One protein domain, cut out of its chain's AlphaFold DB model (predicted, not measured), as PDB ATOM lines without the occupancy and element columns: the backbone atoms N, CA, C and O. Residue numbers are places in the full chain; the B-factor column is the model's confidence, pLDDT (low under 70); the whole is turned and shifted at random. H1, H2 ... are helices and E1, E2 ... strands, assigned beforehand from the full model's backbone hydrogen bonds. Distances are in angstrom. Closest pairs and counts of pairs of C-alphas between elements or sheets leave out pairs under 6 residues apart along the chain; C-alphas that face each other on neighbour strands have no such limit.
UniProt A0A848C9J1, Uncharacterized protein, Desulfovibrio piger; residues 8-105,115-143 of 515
ATOM      1  N   PHE A   8      24.307  29.538  13.675       88.00
ATOM      2  CA  PHE A   8      24.353  28.096  13.488       88.00
ATOM      3  C   PHE A   8      23.841  27.365  14.726       88.00
ATOM      4  O   PHE A   8      24.541  27.239  15.730       88.00
ATOM      5  N   VAL A   9      22.647  26.785  14.605       90.75
ATOM      6  CA  VAL A   9      22.154  25.790  15.562       90.75
ATOM      7  C   VAL A   9      22.723  24.431  15.177       90.75
ATOM      8  O   VAL A   9      22.481  23.928  14.076       90.75
ATOM      9  N   SER A  10      23.503  23.841  16.077       90.50
ATOM     10  CA  SER A  10      24.200  22.571  15.857       90.50
ATOM     11  C   SER A  10      23.508  21.422  16.593       90.50
ATOM     12  O   SER A  10      23.392  21.448  17.814       90.50
ATOM     13  N   THR A  11      23.105  20.369  15.884       89.19
ATOM     14  CA  THR A  11      22.581  19.127  16.487       89.19
ATOM     15  C   THR A  11      23.412  17.920  16.056       89.19
ATOM     16  O   THR A  11      23.973  17.915  14.958       89.19
ATOM     17  N   VAL A  12      23.518  16.915  16.929       89.25
ATOM     18  CA  VAL A  12      24.306  15.695  16.710       89.25
ATOM     19  C   VAL A  12      23.371  14.494  16.795       89.25
ATOM     20  O   VAL A  12      22.906  14.141  17.876       89.25
ATOM     21  N   VAL A  13      23.104  13.851  15.661       86.88
ATOM     22  CA  VAL A  13      22.188  12.707  15.573       86.88
ATOM     23  C   VAL A  13      22.989  11.408  15.582       86.88
ATOM     24  O   VAL A  13      23.874  11.196  14.747       86.88
ATOM     25  N   LYS A  14      22.670  10.529  16.535       84.75
ATOM     26  CA  LYS A  14      23.302   9.219  16.719       84.75
ATOM     27  C   LYS A  14      22.257   8.108  16.782       84.75
ATOM     28  O   LYS A  14      21.131   8.350  17.207       84.75
ATOM     29  N   ASP A  15      22.643   6.904  16.371       79.38
ATOM     30  CA  ASP A  15      21.830   5.697  16.515       79.38
ATOM     31  C   ASP A  15      21.843   5.163  17.963       79.38
ATOM     32  O   ASP A  15      22.568   5.657  18.831       79.38
ATOM     33  N   GLN A  16      21.057   4.113  18.228       73.25
ATOM     34  CA  GLN A  16      20.973   3.464  19.547       73.25
ATOM     35  C   GLN A  16      22.287   2.791  20.002       73.25
ATOM     36  O   GLN A  16      22.398   2.372  21.151       73.25
ATOM     37  N   VAL A  17      23.291   2.695  19.123       79.06
ATOM     38  CA  VAL A  17      24.639   2.161  19.392       79.06
ATOM     39  C   VAL A  17      25.664   3.309  19.529       79.06
ATOM     40  O   VAL A  17      26.851   3.075  19.751       79.06
ATOM     41  N   GLY A  18      25.222   4.567  19.427       75.19
ATOM     42  CA  GLY A  18      26.042   5.771  19.550       75.19
ATOM     43  C   GLY A  18      26.799   6.176  18.279       75.19
ATOM     44  O   GLY A  18      27.623   7.095  18.344       75.19
ATOM     45  N   LYS A  19      26.549   5.532  17.131       83.81
ATOM     46  CA  LYS A  19      27.179   5.882  15.848       83.81
ATOM     47  C   LYS A  19      26.492   7.091  15.209       83.81
ATOM     48  O   LYS A  19      25.275   7.212  15.323       83.81
ATOM     49  N   PRO A  20      27.227   7.971  14.509       87.56
ATOM     50  CA  PRO A  20      26.634   9.105  13.805       87.56
ATOM     51  C   PRO A  20      25.713   8.659  12.661       87.56
ATOM     52  O   PRO A  20      26.054   7.753  11.900       87.56
ATOM     53  N   VAL A  21      24.564   9.325  12.515       86.94
ATOM     54  CA  VAL A  21      23.583   9.049  11.450       86.94
ATOM     55  C   VAL A  21      23.707  10.100  10.353       86.94
ATOM     56  O   VAL A  21      23.386  11.267  10.574       86.94
ATOM     57  N   GLN A  22      24.136   9.692   9.159       89.19
ATOM     58  CA  GLN A  22      24.211  10.559   7.978       89.19
ATOM     59  C   GLN A  22      22.845  10.685   7.284       89.19
ATOM     60  O   GLN A  22      22.113   9.705   7.157       89.19
ATOM     61  N   GLY A  23      22.522  11.879   6.780       85.31
ATOM     62  CA  GLY A  23      21.318  12.120   5.978       85.31
ATOM     63  C   GLY A  23      20.013  12.243   6.771       85.31
ATOM     64  O   GLY A  23      18.949  12.321   6.157       85.31
ATOM     65  N   ALA A  24      20.069  12.305   8.105       87.69
ATOM     66  CA  ALA A  24      18.917  12.683   8.917       87.69
ATOM     67  C   ALA A  24      18.520  14.132   8.599       87.69
ATOM     68  O   ALA A  24      19.370  15.016   8.468       87.69
ATOM     69  N   VAL A  25      17.221  14.367   8.449       91.88
ATOM     70  CA  VAL A  25      16.641  15.653   8.064       91.88
ATOM     71  C   VAL A  25      16.381  16.476   9.315       91.88
ATOM     72  O   VAL A  25      15.657  16.025  10.198       91.88
ATOM     73  N   VAL A  26      16.913  17.695   9.367       90.44
ATOM     74  CA  VAL A  26      16.662  18.651  10.451       90.44
ATOM     75  C   VAL A  26      15.928  19.848   9.866       90.44
ATOM     76  O   VAL A  26      16.480  20.588   9.054       90.44
ATOM     77  N   GLU A  27      14.672  20.026  10.253       91.88
ATOM     78  CA  GLU A  27      13.838  21.158   9.848       91.88
ATOM     79  C   GLU A  27      13.532  22.031  11.067       91.88
ATOM     80  O   GLU A  27      13.119  21.513  12.099       91.88
ATOM     81  N   ALA A  28      13.722  23.343  10.953       89.00
ATOM     82  CA  ALA A  28      13.312  24.323  11.954       89.00
ATOM     83  C   ALA A  28      12.229  25.206  11.344       89.00
ATOM     84  O   ALA A  28      12.471  25.867  10.333       89.00
ATOM     85  N   LYS A  29      11.033  25.210  11.931       90.81
ATOM     86  CA  LYS A  29       9.875  25.935  11.403       90.81
ATOM     87  C   LYS A  29       9.336  26.915  12.434       90.81
ATOM     88  O   LYS A  29       9.025  26.512  13.549       90.81
ATOM     89  N   LEU A  30       9.194  28.178  12.043       84.56
ATOM     90  CA  LEU A  30       8.624  29.211  12.900       84.56
ATOM     91  C   LEU A  30       7.156  28.901  13.223       84.56
ATOM     92  O   LEU A  30       6.367  28.604  12.315       84.56
ATOM     93  N   THR A  31       6.801  28.988  14.507       82.56
ATOM     94  CA  THR A  31       5.424  28.830  15.009       82.56
ATOM     95  C   THR A  31       4.529  29.962  14.501       82.56
ATOM     96  O   THR A  31       3.506  29.714  13.857       82.56
ATOM     97  N   THR A  32       4.993  31.200  14.678       78.56
ATOM     98  CA  THR A  32       4.378  32.445  14.197       78.56
ATOM     99  C   THR A  32       5.325  33.155  13.230       78.56
ATOM    100  O   THR A  32       6.540  33.007  13.315       78.56
ATOM    101  N   VAL A  33       4.786  33.914  12.270       80.19
ATOM    102  CA  VAL A  33       5.600  34.673  11.306       80.19
ATOM    103  C   VAL A  33       6.412  35.735  12.048       80.19
ATOM    104  O   VAL A  33       5.822  36.686  12.541       80.19
ATOM    105  N   ASP A  34       7.740  35.605  12.083       74.94
ATOM    106  CA  ASP A  34       8.620  36.641  12.636       74.94
ATOM    107  C   ASP A  34       9.123  37.602  11.547       74.94
ATOM    108  O   ASP A  34       9.142  37.295  10.346       74.94
ATOM    109  N   ARG A  35       9.521  38.798  11.974       79.38
ATOM    110  CA  ARG A  35       9.956  39.892  11.109       79.38
ATOM    111  C   ARG A  35      11.250  40.490  11.637       79.38
ATOM    112  O   ARG A  35      11.420  40.697  12.832       79.38
ATOM    113  N   TRP A  36      12.155  40.822  10.723       74.75
ATOM    114  CA  TRP A  36      13.415  41.480  11.044       74.75
ATOM    115  C   TRP A  36      13.617  42.693  10.146       74.75
ATOM    116  O   TRP A  36      13.715  42.564   8.926       74.75
ATOM    117  N   GLN A  37      13.645  43.888  10.745       71.69
ATOM    118  CA  GLN A  37      13.753  45.168  10.025       71.69
ATOM    119  C   GLN A  37      12.738  45.306   8.867       71.69
ATOM    120  O   GLN A  37      13.059  45.807   7.792       71.69
ATOM    121  N   GLY A  38      11.506  44.825   9.077       66.88
ATOM    122  CA  GLY A  38      10.423  44.846   8.083       66.88
ATOM    123  C   GLY A  38      10.452  43.709   7.053       66.88
ATOM    124  O   GLY A  38       9.461  43.513   6.351       66.88
ATOM    125  N   TYR A  39      11.525  42.917   6.984       72.50
ATOM    126  CA  TYR A  39      11.573  41.710   6.161       72.50
ATOM    127  C   TYR A  39      10.925  40.538   6.899       72.50
ATOM    128  O   TYR A  39      11.230  40.280   8.062       72.50
ATOM    129  N   VAL A  40      10.042  39.811   6.215       77.38
ATOM    130  CA  VAL A  40       9.472  38.559   6.731       77.38
ATOM    131  C   VAL A  40      10.568  37.496   6.758       77.38
ATOM    132  O   VAL A  40      11.185  37.213   5.729       77.38
ATOM    133  N   VAL A  41      10.813  36.919   7.933       82.06
ATOM    134  CA  VAL A  41      11.819  35.870   8.126       82.06
ATOM    135  C   VAL A  41      11.353  34.580   7.428       82.06
ATOM    136  O   VAL A  41      10.159  34.262   7.474       82.06
ATOM    137  N   PRO A  42      12.247  33.816   6.768       82.62
ATOM    138  CA  PRO A  42      11.914  32.509   6.207       82.62
ATOM    139  C   PRO A  42      11.186  31.602   7.209       82.62
ATOM    140  O   PRO A  42      11.687  31.298   8.288       82.62
ATOM    141  N   LYS A  43       9.985  31.145   6.833       81.50
ATOM    142  CA  LYS A  43       9.092  30.370   7.713       81.50
ATOM    143  C   LYS A  43       9.661  29.006   8.120       81.50
ATOM    144  O   LYS A  43       9.275  28.476   9.161       81.50
ATOM    145  N   SER A  44      10.539  28.424   7.306       87.25
ATOM    146  CA  SER A  44      11.237  27.183   7.632       87.25
ATOM    147  C   SER A  44      12.635  27.122   7.028       87.25
ATOM    148  O   SER A  44      12.881  27.581   5.912       87.25
ATOM    149  N   TYR A  45      13.540  26.502   7.779       88.19
ATOM    150  CA  TYR A  45      14.915  26.198   7.406       88.19
ATOM    151  C   TYR A  45      15.091  24.684   7.422       88.19
ATOM    152  O   TYR A  45      14.552  24.011   8.299       88.19
ATOM    153  N   LYS A  46      15.847  24.134   6.471       90.25
ATOM    154  CA  LYS A  46      16.045  22.687   6.346       90.25
ATOM    155  C   LYS A  46      17.504  22.348   6.071       90.25
ATOM    156  O   LYS A  46      18.110  22.910   5.164       90.25
ATOM    157  N   GLY A  47      18.037  21.411   6.844       88.94
ATOM    158  CA  GLY A  47      19.386  20.874   6.730       88.94
ATOM    159  C   GLY A  47      19.389  19.351   6.803       88.94
ATOM    160  O   GLY A  47      18.359  18.714   7.041       88.94
ATOM    161  N   PHE A  48      20.564  18.772   6.580       89.62
ATOM    162  CA  PHE A  48      20.798  17.332   6.624       89.62
ATOM    163  C   PHE A  48      22.081  17.060   7.413       89.62
ATOM    164  O   PHE A  48      23.027  17.845   7.328       89.62
ATOM    165  N   THR A  49      22.130  15.961   8.163       89.56
ATOM    166  CA  THR A  49      23.341  15.574   8.899       89.56
ATOM    167  C   THR A  49      24.448  15.074   7.970       89.56
ATOM    168  O   THR A  49      24.206  14.313   7.024       89.56
ATOM    169  N   GLY A  50      25.683  15.491   8.258       83.88
ATOM    170  CA  GLY A  50      26.891  15.030   7.578       83.88
ATOM    171  C   GLY A  50      27.280  13.591   7.935       83.88
ATOM    172  O   GLY A  50      26.596  12.901   8.689       83.88
ATOM    173  N   ALA A  51      28.414  13.128   7.402       82.81
ATOM    174  CA  ALA A  51      28.981  11.810   7.730       82.81
ATOM    175  C   ALA A  51      29.449  11.693   9.201       82.81
ATOM    176  O   ALA A  51      29.649  10.595   9.712       82.81
ATOM    177  N   ASP A  52      29.601  12.829   9.880       84.56
ATOM    178  CA  ASP A  52      29.853  12.979  11.315       84.56
ATOM    179  C   ASP A  52      28.566  12.969  12.165       84.56
ATOM    180  O   ASP A  52      28.637  13.045  13.392       84.56
ATOM    181  N   GLY A  53      27.387  12.868  11.536       85.88
ATOM    182  CA  GLY A  53      26.086  12.920  12.205       85.88
ATOM    183  C   GLY A  53      25.688  14.322  12.666       85.88
ATOM    184  O   GLY A  53      24.677  14.470  13.352       85.88
ATOM    185  N   ILE A  54      26.454  15.356  12.305       89.44
ATOM    186  CA  ILE A  54      26.207  16.732  12.732       89.44
ATOM    187  C   ILE A  54      25.404  17.458  11.653       89.44
ATOM    188  O   ILE A  54      25.736  17.409  10.469       89.44
ATOM    189  N   CYS A  55      24.352  18.165  12.057       90.88
ATOM    190  CA  CYS A  55      23.692  19.161  11.219       90.88
ATOM    191  C   CYS A  55      23.896  20.541  11.843       90.88
ATOM    192  O   CYS A  55      23.598  20.740  13.021       90.88
ATOM    193  N   ARG A  56      24.377  21.497  11.042       90.81
ATOM    194  CA  ARG A  56      24.454  22.917  11.401       90.81
ATOM    195  C   ARG A  56      23.445  23.681  10.565       90.81
ATOM    196  O   ARG A  56      23.626  23.817   9.357       90.81
ATOM    197  N   LEU A  57      22.377  24.146  11.198       90.56
ATOM    198  CA  LEU A  57      21.309  24.863  10.522       90.56
ATOM    199  C   LEU A  57      21.493  26.365  10.735       90.56
ATOM    200  O   LEU A  57      21.450  26.840  11.866       90.56
ATOM    201  N   ALA A  58      21.712  27.095   9.642       87.88
ATOM    202  CA  ALA A  58      21.770  28.551   9.645       87.88
ATOM    203  C   ALA A  58      20.340  29.107   9.730       87.88
ATOM    204  O   ALA A  58      19.668  29.244   8.707       87.88
ATOM    205  N   VAL A  59      19.875  29.383  10.946       86.69
ATOM    206  CA  VAL A  59      18.528  29.911  11.224       86.69
ATOM    207  C   VAL A  59      18.619  31.352  11.693       86.69
ATOM    208  O   VAL A  59      19.626  31.766  12.264       86.69
ATOM    209  N   PHE A  60      17.567  32.130  11.464       86.81
ATOM    210  CA  PHE A  60      17.477  33.463  12.045       86.81
ATOM    211  C   PHE A  60      17.261  33.346  13.565       86.81
ATOM    212  O   PHE A  60      16.306  32.675  13.955       86.81
ATOM    213  N   PRO A  61      18.094  33.955  14.427       85.94
ATOM    214  CA  PRO A  61      17.924  33.847  15.871       85.94
ATOM    215  C   PRO A  61      16.636  34.555  16.303       85.94
ATOM    216  O   PRO A  61      16.464  35.750  16.053       85.94
ATOM    217  N   ASN A  62      15.744  33.844  16.997       79.69
ATOM    218  CA  ASN A  62      14.512  34.419  17.556       79.69
ATOM    219  C   ASN A  62      14.820  35.592  18.495       79.69
ATOM    220  O   ASN A  62      13.997  36.496  18.640       79.69
ATOM    221  N   GLU A  63      16.022  35.595  19.079       73.25
ATOM    222  CA  GLU A  63      16.590  36.670  19.887       73.25
ATOM    223  C   GLU A  63      16.651  38.039  19.156       73.25
ATOM    224  O   GLU A  63      16.687  39.082  19.812       73.25
ATOM    225  N   LEU A  64      16.611  38.058  17.815       71.19
ATOM    226  CA  LEU A  64      16.572  39.273  16.988       71.19
ATOM    227  C   LEU A  64      15.204  39.580  16.351       71.19
ATOM    228  O   LEU A  64      15.089  40.598  15.668       71.19
ATOM    229  N   GLY A  65      14.200  38.709  16.491       67.75
ATOM    230  CA  GLY A  65      12.859  38.922  15.926       67.75
ATOM    231  C   GLY A  65      12.006  39.900  16.740       67.75
ATOM    232  O   GLY A  65      12.421  40.341  17.808       67.75
ATOM    233  N   THR A  66      10.783  40.181  16.293       57.72
ATOM    234  CA  THR A  66       9.840  41.088  16.980       57.72
ATOM    235  C   THR A  66       8.552  40.413  17.452       57.72
ATOM    236  O   THR A  66       7.933  40.891  18.392       57.72
ATOM    237  N   GLU A  67       8.146  39.292  16.850       68.44
ATOM    238  CA  GLU A  67       6.792  38.719  17.019       68.44
ATOM    239  C   GLU A  67       6.746  37.572  18.058       68.44
ATOM    240  O   GLU A  67       5.929  36.661  17.952       68.44
ATOM    241  N   SER A  68       7.680  37.557  19.024       68.19
ATOM    242  CA  SER A  68       7.841  36.493  20.043       68.19
ATOM    243  C   SER A  68       7.778  35.053  19.492       68.19
ATOM    244  O   SER A  68       7.275  34.151  20.150       68.19
ATOM    245  N   SER A  69       8.292  34.835  18.274       75.00
ATOM    246  CA  SER A  69       8.281  33.514  17.637       75.00
ATOM    247  C   SER A  69       9.262  32.522  18.269       75.00
ATOM    248  O   SER A  69      10.338  32.910  18.732       75.00
ATOM    249  N   GLU A  70       8.930  31.239  18.142       85.50
ATOM    250  CA  GLU A  70       9.759  30.079  18.484       85.50
ATOM    251  C   GLU A  70       9.974  29.218  17.227       85.50
ATOM    252  O   GLU A  70       9.186  29.296  16.274       85.50
ATOM    253  N   TYR A  71      10.994  28.352  17.210       85.75
ATOM    254  CA  TYR A  71      11.083  27.292  16.201       85.75
ATOM    255  C   TYR A  71      10.605  25.956  16.754       85.75
ATOM    256  O   TYR A  71      11.154  25.435  17.723       85.75
ATOM    257  N   LEU A  72       9.681  25.326  16.030       89.00
ATOM    258  CA  LEU A  72       9.487  23.886  16.087       89.00
ATOM    259  C   LEU A  72      10.599  23.218  15.272       89.00
ATOM    260  O   LEU A  72      10.533  23.149  14.039       89.00
ATOM    261  N   PHE A  73      11.626  22.729  15.961       89.12
ATOM    262  CA  PHE A  73      12.616  21.830  15.384       89.12
ATOM    263  C   PHE A  73      12.005  20.441  15.211       89.12
ATOM    264  O   PHE A  73      11.249  19.963  16.053       89.12
ATOM    265  N   THR A  74      12.313  19.785  14.099       88.62
ATOM    266  CA  THR A  74      11.882  18.425  13.771       88.62
ATOM    267  C   THR A  74      13.050  17.688  13.132       88.62
ATOM    268  O   THR A  74      13.495  18.038  12.037       88.62
ATOM    269  N   VAL A  75      13.541  16.663  13.824       88.62
ATOM    270  CA  VAL A  75      14.626  15.787  13.379       88.62
ATOM    271  C   VAL A  75      14.016  14.460  12.941       88.62
ATOM    272  O   VAL A  75      13.364  13.793  13.739       88.62
ATOM    273  N   LYS A  76      14.224  14.072  11.681       88.75
ATOM    274  CA  LYS A  76      13.752  12.803  11.102       88.75
ATOM    275  C   LYS A  76      14.938  11.983  10.614       88.75
ATOM    276  O   LYS A  76      15.685  12.431   9.744       88.75
ATOM    277  N   LEU A  77      15.109  10.791  11.167       86.06
ATOM    278  CA  LEU A  77      16.133   9.840  10.760       86.06
ATOM    279  C   LEU A  77      15.739   9.154   9.432       86.06
ATOM    280  O   LEU A  77      14.555   9.115   9.083       86.06
ATOM    281  N   PRO A  78      16.704   8.587   8.679       80.81
ATOM    282  CA  PRO A  78      16.422   7.877   7.426       80.81
ATOM    283  C   PRO A  78      15.529   6.633   7.572       80.81
ATOM    284  O   PRO A  78      14.961   6.179   6.583       80.81
ATOM    285  N   ASP A  79      15.400   6.085   8.784       77.56
ATOM    286  CA  ASP A  79      14.522   4.952   9.114       77.56
ATOM    287  C   ASP A  79      13.048   5.353   9.345       77.56
ATOM    288  O   ASP A  79      12.194   4.490   9.540       77.56
ATOM    289  N   GLY A  80      12.736   6.654   9.302       71.31
ATOM    290  CA  GLY A  80      11.400   7.204   9.534       71.31
ATOM    291  C   GLY A  80      11.096   7.561  10.993       71.31
ATOM    292  O   GLY A  80      10.057   8.168  11.254       71.31
ATOM    293  N   THR A  81      11.989   7.247  11.937       76.12
ATOM    294  CA  THR A  81      11.878   7.696  13.333       76.12
ATOM    295  C   THR A  81      12.318   9.156  13.481       76.12
ATOM    296  O   THR A  81      12.935   9.741  12.588       76.12
ATOM    297  N   GLY A  82      11.982   9.800  14.598       79.50
ATOM    298  CA  GLY A  82      12.337  11.199  14.808       79.50
ATOM    299  C   GLY A  82      11.771  11.795  16.087       79.50
ATOM    300  O   GLY A  82      10.995  11.155  16.793       79.50
ATOM    301  N   PHE A  83      12.151  13.040  16.359       80.69
ATOM    302  CA  PHE A  83      11.615  13.840  17.457       80.69
ATOM    303  C   PHE A  83      11.386  15.285  17.009       80.69
ATOM    304  O   PHE A  83      12.016  15.768  16.063       80.69
ATOM    305  N   SER A  84      10.502  15.980  17.717       84.00
ATOM    306  CA  SER A  84      10.270  17.411  17.552       84.00
ATOM    307  C   SER A  84      10.369  18.098  18.908       84.00
ATOM    308  O   SER A  84       9.954  17.528  19.914       84.00
ATOM    309  N   ALA A  85      10.924  19.304  18.930       81.69
ATOM    310  CA  ALA A  85      11.092  20.116  20.130       81.69
ATOM    311  C   ALA A  85      10.910  21.595  19.776       81.69
ATOM    312  O   ALA A  85      11.301  22.023  18.687       81.69
ATOM    313  N   LEU A  86      10.323  22.366  20.688       85.31
ATOM    314  CA  LEU A  86      10.334  23.823  20.613       85.31
ATOM    315  C   LEU A  86      11.657  24.330  21.196       85.31
ATOM    316  O   LEU A  86      12.149  23.789  22.188       85.31
ATOM    317  N   ALA A  87      12.253  25.326  20.546       82.94
ATOM    318  CA  ALA A  87      13.433  26.015  21.047       82.94
ATOM    319  C   ALA A  87      13.489  27.452  20.529       82.94
ATOM    320  O   ALA A  87      13.203  27.723  19.352       82.94
ATOM    321  N   THR A  88      13.936  28.350  21.399       84.75
ATOM    322  CA  THR A  88      14.237  29.739  21.062       84.75
ATOM    323  C   THR A  88      15.729  29.869  20.818       84.75
ATOM    324  O   THR A  88      16.558  29.517  21.653       84.75
ATOM    325  N   VAL A  89      16.089  30.349  19.632       84.38
ATOM    326  CA  VAL A  89      17.479  30.396  19.191       84.38
ATOM    327  C   VAL A  89      18.121  31.722  19.616       84.38
ATOM    328  O   VAL A  89      17.684  32.781  19.136       84.38
ATOM    329  N   PRO A  90      19.160  31.694  20.474       83.31
ATOM    330  CA  PRO A  90      19.890  32.888  20.866       83.31
ATOM    331  C   PRO A  90      20.726  33.448  19.704       83.31
ATOM    332  O   PRO A  90      21.068  32.755  18.753       83.31
ATOM    333  N   ASN A  91      21.108  34.718  19.785       82.81
ATOM    334  CA  ASN A  91      21.946  35.453  18.841       82.81
ATOM    335  C   ASN A  91      23.444  35.123  19.017       82.81
ATOM    336  O   ASN A  91      24.306  36.004  19.013       82.81
ATOM    337  N   HIS A  92      23.744  33.841  19.206       82.50
ATOM    338  CA  HIS A  92      25.072  33.250  19.121       82.50
ATOM    339  C   HIS A  92      24.939  31.777  18.708       82.50
ATOM    340  O   HIS A  92      23.894  31.156  18.910       82.50
ATOM    341  N   ASP A  93      25.994  31.219  18.115       84.94
ATOM    342  CA  ASP A  93      26.022  29.803  17.741       84.94
ATOM    343  C   ASP A  93      25.869  28.920  18.989       84.94
ATOM    344  O   ASP A  93      26.539  29.130  20.002       84.94
ATOM    345  N   CYS A  94      24.985  27.928  18.910       84.06
ATOM    346  CA  CYS A  94      24.537  27.131  20.052       84.06
ATOM    347  C   CYS A  94      24.240  25.681  19.642       84.06
ATOM    348  O   CYS A  94      24.048  25.369  18.458       84.06
ATOM    349  N   HIS A  95      24.198  24.768  20.614       87.06
ATOM    350  CA  HIS A  95      23.739  23.402  20.373       87.06
ATOM    351  C   HIS A  95      22.239  23.285  20.615       87.06
ATOM    352  O   HIS A  95      21.728  23.814  21.596       87.06
ATOM    353  N   LEU A  96      21.539  22.538  19.755       85.00
ATOM    354  CA  LEU A  96      20.088  22.352  19.874       85.00
ATOM    355  C   LEU A  96      19.701  21.796  21.254       85.00
ATOM    356  O   LEU A  96      18.750  22.278  21.849       85.00
ATOM    357  N   HIS A  97      20.475  20.844  21.781       82.06
ATOM    358  CA  HIS A  97      20.234  20.235  23.095       82.06
ATOM    359  C   HIS A  97      20.383  21.205  24.277       82.06
ATOM    360  O   HIS A  97      19.812  20.938  25.329       82.06
ATOM    361  N   ASP A  98      21.118  22.309  24.108       78.81
ATOM    362  CA  ASP A  98      21.342  23.307  25.161       78.81
ATOM    363  C   ASP A  98      20.222  24.367  25.192       78.81
ATOM    364  O   ASP A  98      20.063  25.058  26.195       78.81
ATOM    365  N   ILE A  99      19.460  24.506  24.094       79.44
ATOM    366  CA  ILE A  99      18.394  25.515  23.912       79.44
ATOM    367  C   ILE A  99      16.980  24.918  23.819       79.44
ATOM    368  O   ILE A  99      15.999  25.655  23.778       79.44
ATOM    369  N   THR A 100      16.850  23.592  23.740       76.56
ATOM    370  CA  THR A 100      15.555  22.911  23.853       76.56
ATOM    371  C   THR A 100      15.190  22.742  25.321       76.56
ATOM    372  O   THR A 100      15.818  21.934  26.009       76.56
ATOM    373  N   GLU A 101      14.134  23.416  25.779       59.81
ATOM    374  CA  GLU A 101      13.524  23.154  27.089       59.81
ATOM    375  C   GLU A 101      12.737  21.832  27.067       59.81
ATOM    376  O   GLU A 101      11.509  21.777  27.046       59.81
ATOM    377  N   LEU A 102      13.483  20.728  27.039       53.75
ATOM    378  CA  LEU A 102      12.964  19.396  27.307       53.75
ATOM    379  C   LEU A 102      12.946  19.201  28.824       53.75
ATOM    380  O   LEU A 102      13.999  19.062  29.449       53.75
ATOM    381  N   GLU A 103      11.748  19.182  29.410       43.84
ATOM    382  CA  GLU A 103      11.549  18.810  30.813       43.84
ATOM    383  C   GLU A 103      12.275  17.481  31.115       43.84
ATOM    384  O   GLU A 103      12.199  16.551  30.300       43.84
ATOM    385  N   PRO A 104      12.978  17.345  32.261       44.97
ATOM    386  CA  PRO A 104      13.616  16.089  32.629       44.97
ATOM    387  C   PRO A 104      12.580  14.966  32.665       44.97
ATOM    388  O   PRO A 104      11.705  14.942  33.528       44.97
ATOM    389  N   TYR A 105      12.682  14.035  31.716       38.53
ATOM    390  CA  TYR A 105      11.770  12.904  31.624       38.53
ATOM    391  C   TYR A 105      11.865  12.091  32.920       38.53
ATOM    392  O   TYR A 105      12.889  11.445  33.170       38.53
ATOM    393  N   THR A 115       3.212  17.299  28.727       42.62
ATOM    394  CA  THR A 115       3.773  18.471  27.942       42.62
ATOM    395  C   THR A 115       4.132  19.653  28.898       42.62
ATOM    396  O   THR A 115       3.408  19.833  29.869       42.62
ATOM    397  N   SER A 116       5.205  20.449  28.710       40.56
ATOM    398  CA  SER A 116       5.457  21.595  27.781       40.56
ATOM    399  C   SER A 116       4.759  22.969  27.996       40.56
ATOM    400  O   SER A 116       4.750  23.780  27.069       40.56
ATOM    401  N   GLU A 117       4.201  23.284  29.170       38.62
ATOM    402  CA  GLU A 117       3.540  24.594  29.425       38.62
ATOM    403  C   GLU A 117       4.417  25.646  30.146       38.62
ATOM    404  O   GLU A 117       4.026  26.805  30.264       38.62
ATOM    405  N   VAL A 118       5.609  25.272  30.630       39.59
ATOM    406  CA  VAL A 118       6.400  26.102  31.567       39.59
ATOM    407  C   VAL A 118       7.406  27.049  30.876       39.59
ATOM    408  O   VAL A 118       7.748  28.087  31.440       39.59
ATOM    409  N   ALA A 119       7.829  26.747  29.643       42.97
ATOM    410  CA  ALA A 119       8.916  27.451  28.941       42.97
ATOM    411  C   ALA A 119       8.578  28.888  28.478       42.97
ATOM    412  O   ALA A 119       9.410  29.796  28.520       42.97
ATOM    413  N   ALA A 120       7.329  29.131  28.062       38.66
ATOM    414  CA  ALA A 120       6.943  30.315  27.279       38.66
ATOM    415  C   ALA A 120       7.048  31.679  28.009       38.66
ATOM    416  O   ALA A 120       6.875  32.734  27.391       38.66
ATOM    417  N   TYR A 121       7.324  31.693  29.318       33.38
ATOM    418  CA  TYR A 121       7.414  32.921  30.122       33.38
ATOM    419  C   TYR A 121       8.827  33.526  30.231       33.38
ATOM    420  O   TYR A 121       8.950  34.660  30.699       33.38
ATOM    421  N   ALA A 122       9.886  32.827  29.804       38.66
ATOM    422  CA  ALA A 122      11.262  33.324  29.924       38.66
ATOM    423  C   ALA A 122      11.692  34.239  28.754       38.66
ATOM    424  O   ALA A 122      12.290  35.299  28.966       38.66
ATOM    425  N   ASP A 123      11.352  33.872  27.515       38.03
ATOM    426  CA  ASP A 123      11.895  34.514  26.307       38.03
ATOM    427  C   ASP A 123      11.357  35.924  26.015       38.03
ATOM    428  O   ASP A 123      12.041  36.757  25.404       38.03
ATOM    429  N   THR A 124      10.151  36.238  26.488       37.47
ATOM    430  CA  THR A 124       9.529  37.558  26.294       37.47
ATOM    431  C   THR A 124      10.275  38.680  27.021       37.47
ATOM    432  O   THR A 124      10.308  39.807  26.525       37.47
ATOM    433  N   ALA A 125      10.936  38.388  28.146       34.81
ATOM    434  CA  ALA A 125      11.704  39.379  28.902       34.81
ATOM    435  C   ALA A 125      13.023  39.770  28.211       34.81
ATOM    436  O   ALA A 125      13.458  40.920  28.287       34.81
ATOM    437  N   ALA A 126      13.655  38.826  27.509       40.75
ATOM    438  CA  ALA A 126      14.957  39.042  26.893       40.75
ATOM    439  C   ALA A 126      14.850  39.886  25.601       40.75
ATOM    440  O   ALA A 126      15.719  40.714  25.317       40.75
ATOM    441  N   LYS A 127      13.762  39.708  24.833       40.50
ATOM    442  CA  LYS A 127      13.502  40.363  23.532       40.50
ATOM    443  C   LYS A 127      13.528  41.902  23.609       40.50
ATOM    444  O   LYS A 127      14.221  42.541  22.819       40.50
ATOM    445  N   ALA A 128      12.923  42.492  24.642       36.53
ATOM    446  CA  ALA A 128      12.815  43.947  24.799       36.53
ATOM    447  C   ALA A 128      14.151  44.703  25.010       36.53
ATOM    448  O   ALA A 128      14.233  45.898  24.723       36.53
ATOM    449  N   SER A 129      15.215  44.053  25.505       36.88
ATOM    450  CA  SER A 129      16.487  44.742  25.802       36.88
ATOM    451  C   SER A 129      17.381  44.985  24.579       36.88
ATOM    452  O   SER A 129      18.284  45.822  24.645       36.88
ATOM    453  N   ARG A 130      17.158  44.285  23.457       42.00
ATOM    454  CA  ARG A 130      18.024  44.369  22.264       42.00
ATOM    455  C   ARG A 130      17.648  45.479  21.291       42.00
ATOM    456  O   ARG A 130      18.542  46.126  20.739       42.00
ATOM    457  N   ASP A 131      16.361  45.770  21.144       38.31
ATOM    458  CA  ASP A 131      15.874  46.792  20.207       38.31
ATOM    459  C   ASP A 131      16.293  48.220  20.607       38.31
ATOM    460  O   ASP A 131      16.581  49.072  19.755       38.31
ATOM    461  N   ALA A 132      16.440  48.465  21.914       37.88
ATOM    462  CA  ALA A 132      16.953  49.724  22.453       37.88
ATOM    463  C   ALA A 132      18.418  49.998  22.051       37.88
ATOM    464  O   ALA A 132      18.798  51.146  21.813       37.88
ATOM    465  N   LEU A 133      19.245  48.953  21.946       38.75
ATOM    466  CA  LEU A 133      20.685  49.077  21.691       38.75
ATOM    467  C   LEU A 133      20.974  49.332  20.200       38.75
ATOM    468  O   LEU A 133      21.873  50.102  19.859       38.75
ATOM    469  N   LYS A 134      20.158  48.756  19.309       43.66
ATOM    470  CA  LYS A 134      20.278  48.917  17.851       43.66
ATOM    471  C   LYS A 134      19.940  50.343  17.390       43.66
ATOM    472  O   LYS A 134      20.711  50.955  16.650       43.66
ATOM    473  N   SER A 135      18.866  50.914  17.939       37.75
ATOM    474  CA  SER A 135      18.418  52.290  17.664       37.75
ATOM    475  C   SER A 135      19.488  53.354  17.978       37.75
ATOM    476  O   SER A 135      19.580  54.377  17.297       37.75
ATOM    477  N   ALA A 136      20.344  53.108  18.976       35.62
ATOM    478  CA  ALA A 136      21.427  54.018  19.359       35.62
ATOM    479  C   ALA A 136      22.631  53.999  18.393       35.62
ATOM    480  O   ALA A 136      23.388  54.970  18.328       35.62
ATOM    481  N   GLN A 137      22.833  52.911  17.642       42.41
ATOM    482  CA  GLN A 137      23.963  52.765  16.718       42.41
ATOM    483  C   GLN A 137      23.642  53.304  15.317       42.41
ATOM    484  O   GLN A 137      24.501  53.922  14.686       42.41
ATOM    485  N   GLU A 138      22.399  53.155  14.858       39.97
ATOM    486  CA  GLU A 138      21.950  53.658  13.550       39.97
ATOM    487  C   GLU A 138      21.968  55.204  13.500       39.97
ATOM    488  O   GLU A 138      22.442  55.793  12.524       39.97
ATOM    489  N   ALA A 139      21.614  55.876  14.604       37.25
ATOM    490  CA  ALA A 139      21.722  57.335  14.744       37.25
ATOM    491  C   ALA A 139      23.170  57.874  14.655       37.25
ATOM    492  O   ALA A 139      23.386  59.026  14.277       37.25
ATOM    493  N   ARG A 140      24.177  57.051  14.987       38.09
ATOM    494  CA  ARG A 140      25.602  57.433  14.979       38.09
ATOM    495  C   ARG A 140      26.216  57.406  13.575       38.09
ATOM    496  O   ARG A 140      27.134  58.178  13.311       38.09
ATOM    497  N   LEU A 141      25.728  56.537  12.690       40.28
ATOM    498  CA  LEU A 141      26.200  56.430  11.302       40.28
ATOM    499  C   LEU A 141      25.608  57.525  10.405       40.28
ATOM    500  O   LEU A 141      26.336  58.122   9.616       40.28
ATOM    501  N   PHE A 142      24.332  57.870  10.599       40.78
ATOM    502  CA  PHE A 142      23.663  58.940   9.842       40.78
ATOM    503  C   PHE A 142      24.316  60.325  10.034       40.78
ATOM    504  O   PHE A 142      24.194  61.201   9.183       40.78
ATOM    505  N   ALA A 143      25.045  60.525  11.138       37.97
ATOM    506  CA  ALA A 143      25.768  61.761  11.432       37.97
ATOM    507  C   ALA A 143      27.155  61.872  10.761       37.97
ATOM    508  O   ALA A 143      27.761  62.940  10.826       37.97
TER     509      ALA A 143
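Overview. This is residues 8 to 105 and 115 to 143 of the 515 residues of an uncharacterized protein of Desulfovibrio piger (UniProt A0A848C9J1). What shape do these coordinates draw? They draw a small sandwich, two sheets face to face: E3, E2, E5 and E6 make the larger layer, and the pair E1 and E4 makes the smaller one. From this body residues 132 to 143, of which 132 to 141 belong to helix H2, stick out as an arm. What is it made of? The printed part has 127 residues, in the order E1 E2 E3 E4 E5 E6 H1 H2, with both sheets antiparallel; the class is mixed, helices and strands, with under half of the residues in named elements. How large is it? It is only just compact, close to loose, with a radius of gyration of the C-alphas of 16.6 A, and elongated, spanning 59 by 31 by 21 A.

Arrangement. How does the larger sheet run? Strand beside strand it runs E3, residues 44 to 48, E2, residues 25 to 30, E5, residues 71 to 76, and E6, residues 82 to 87, antiparallel and twisted. Within hydrogen-bond range are N 28 and O 45 at 2.9 A, N 27 and O 74 at 2.9 A, and N 73 and O 85 at 2.8 A. E2 and E3 form a hairpin, and so do E5 and E6. What faces it? E1, residues 8 to 12, and E4, residues 54 to 59, are antiparallel neighbours, with N 9 and O 57 3.0 A apart. The parts of the two sheets that face each other are 9.5 A centre to centre, and the closest C-alphas of E3 and E4, those of Phe 48 and Cys 55, are 5.7 A apart. Where are the helices? H1, residues 96 to 99, only grazes the larger sheet; its closest C-alpha pair with E1 is Leu 96 and Thr 11, 5.3 A. H2, residues 123 to 141, is not on that sheet and is apart from H1. H1 is too short for an O i to N i+4 pair, while H2 has 4 of 15 within range and 8 of 16 O i to N i+3 pairs.

Along the chain. Where does the first strand begin? C-alpha 8 of E1 is at (24.353, 28.096, 13.488). Which elements are long? H2 measures 30.2 A from first to last C-alpha, ending at (26.200, 56.430, 11.302); E2 measures 16.5 A and E6 16.1 A.

Size, cuts and confidence. Is the printed part unbroken? Residues 106 to 114 are not printed, and C-alphas 105 and 115 are 10.4 A apart across the cut. Which links are long? Those from E1 to E2, E2 to E3 and E4 to E5 are long. Where is confidence low? The pLDDT is under 70 at residue 38, residues 65 to 68, 101 to 105 and 115 to 143.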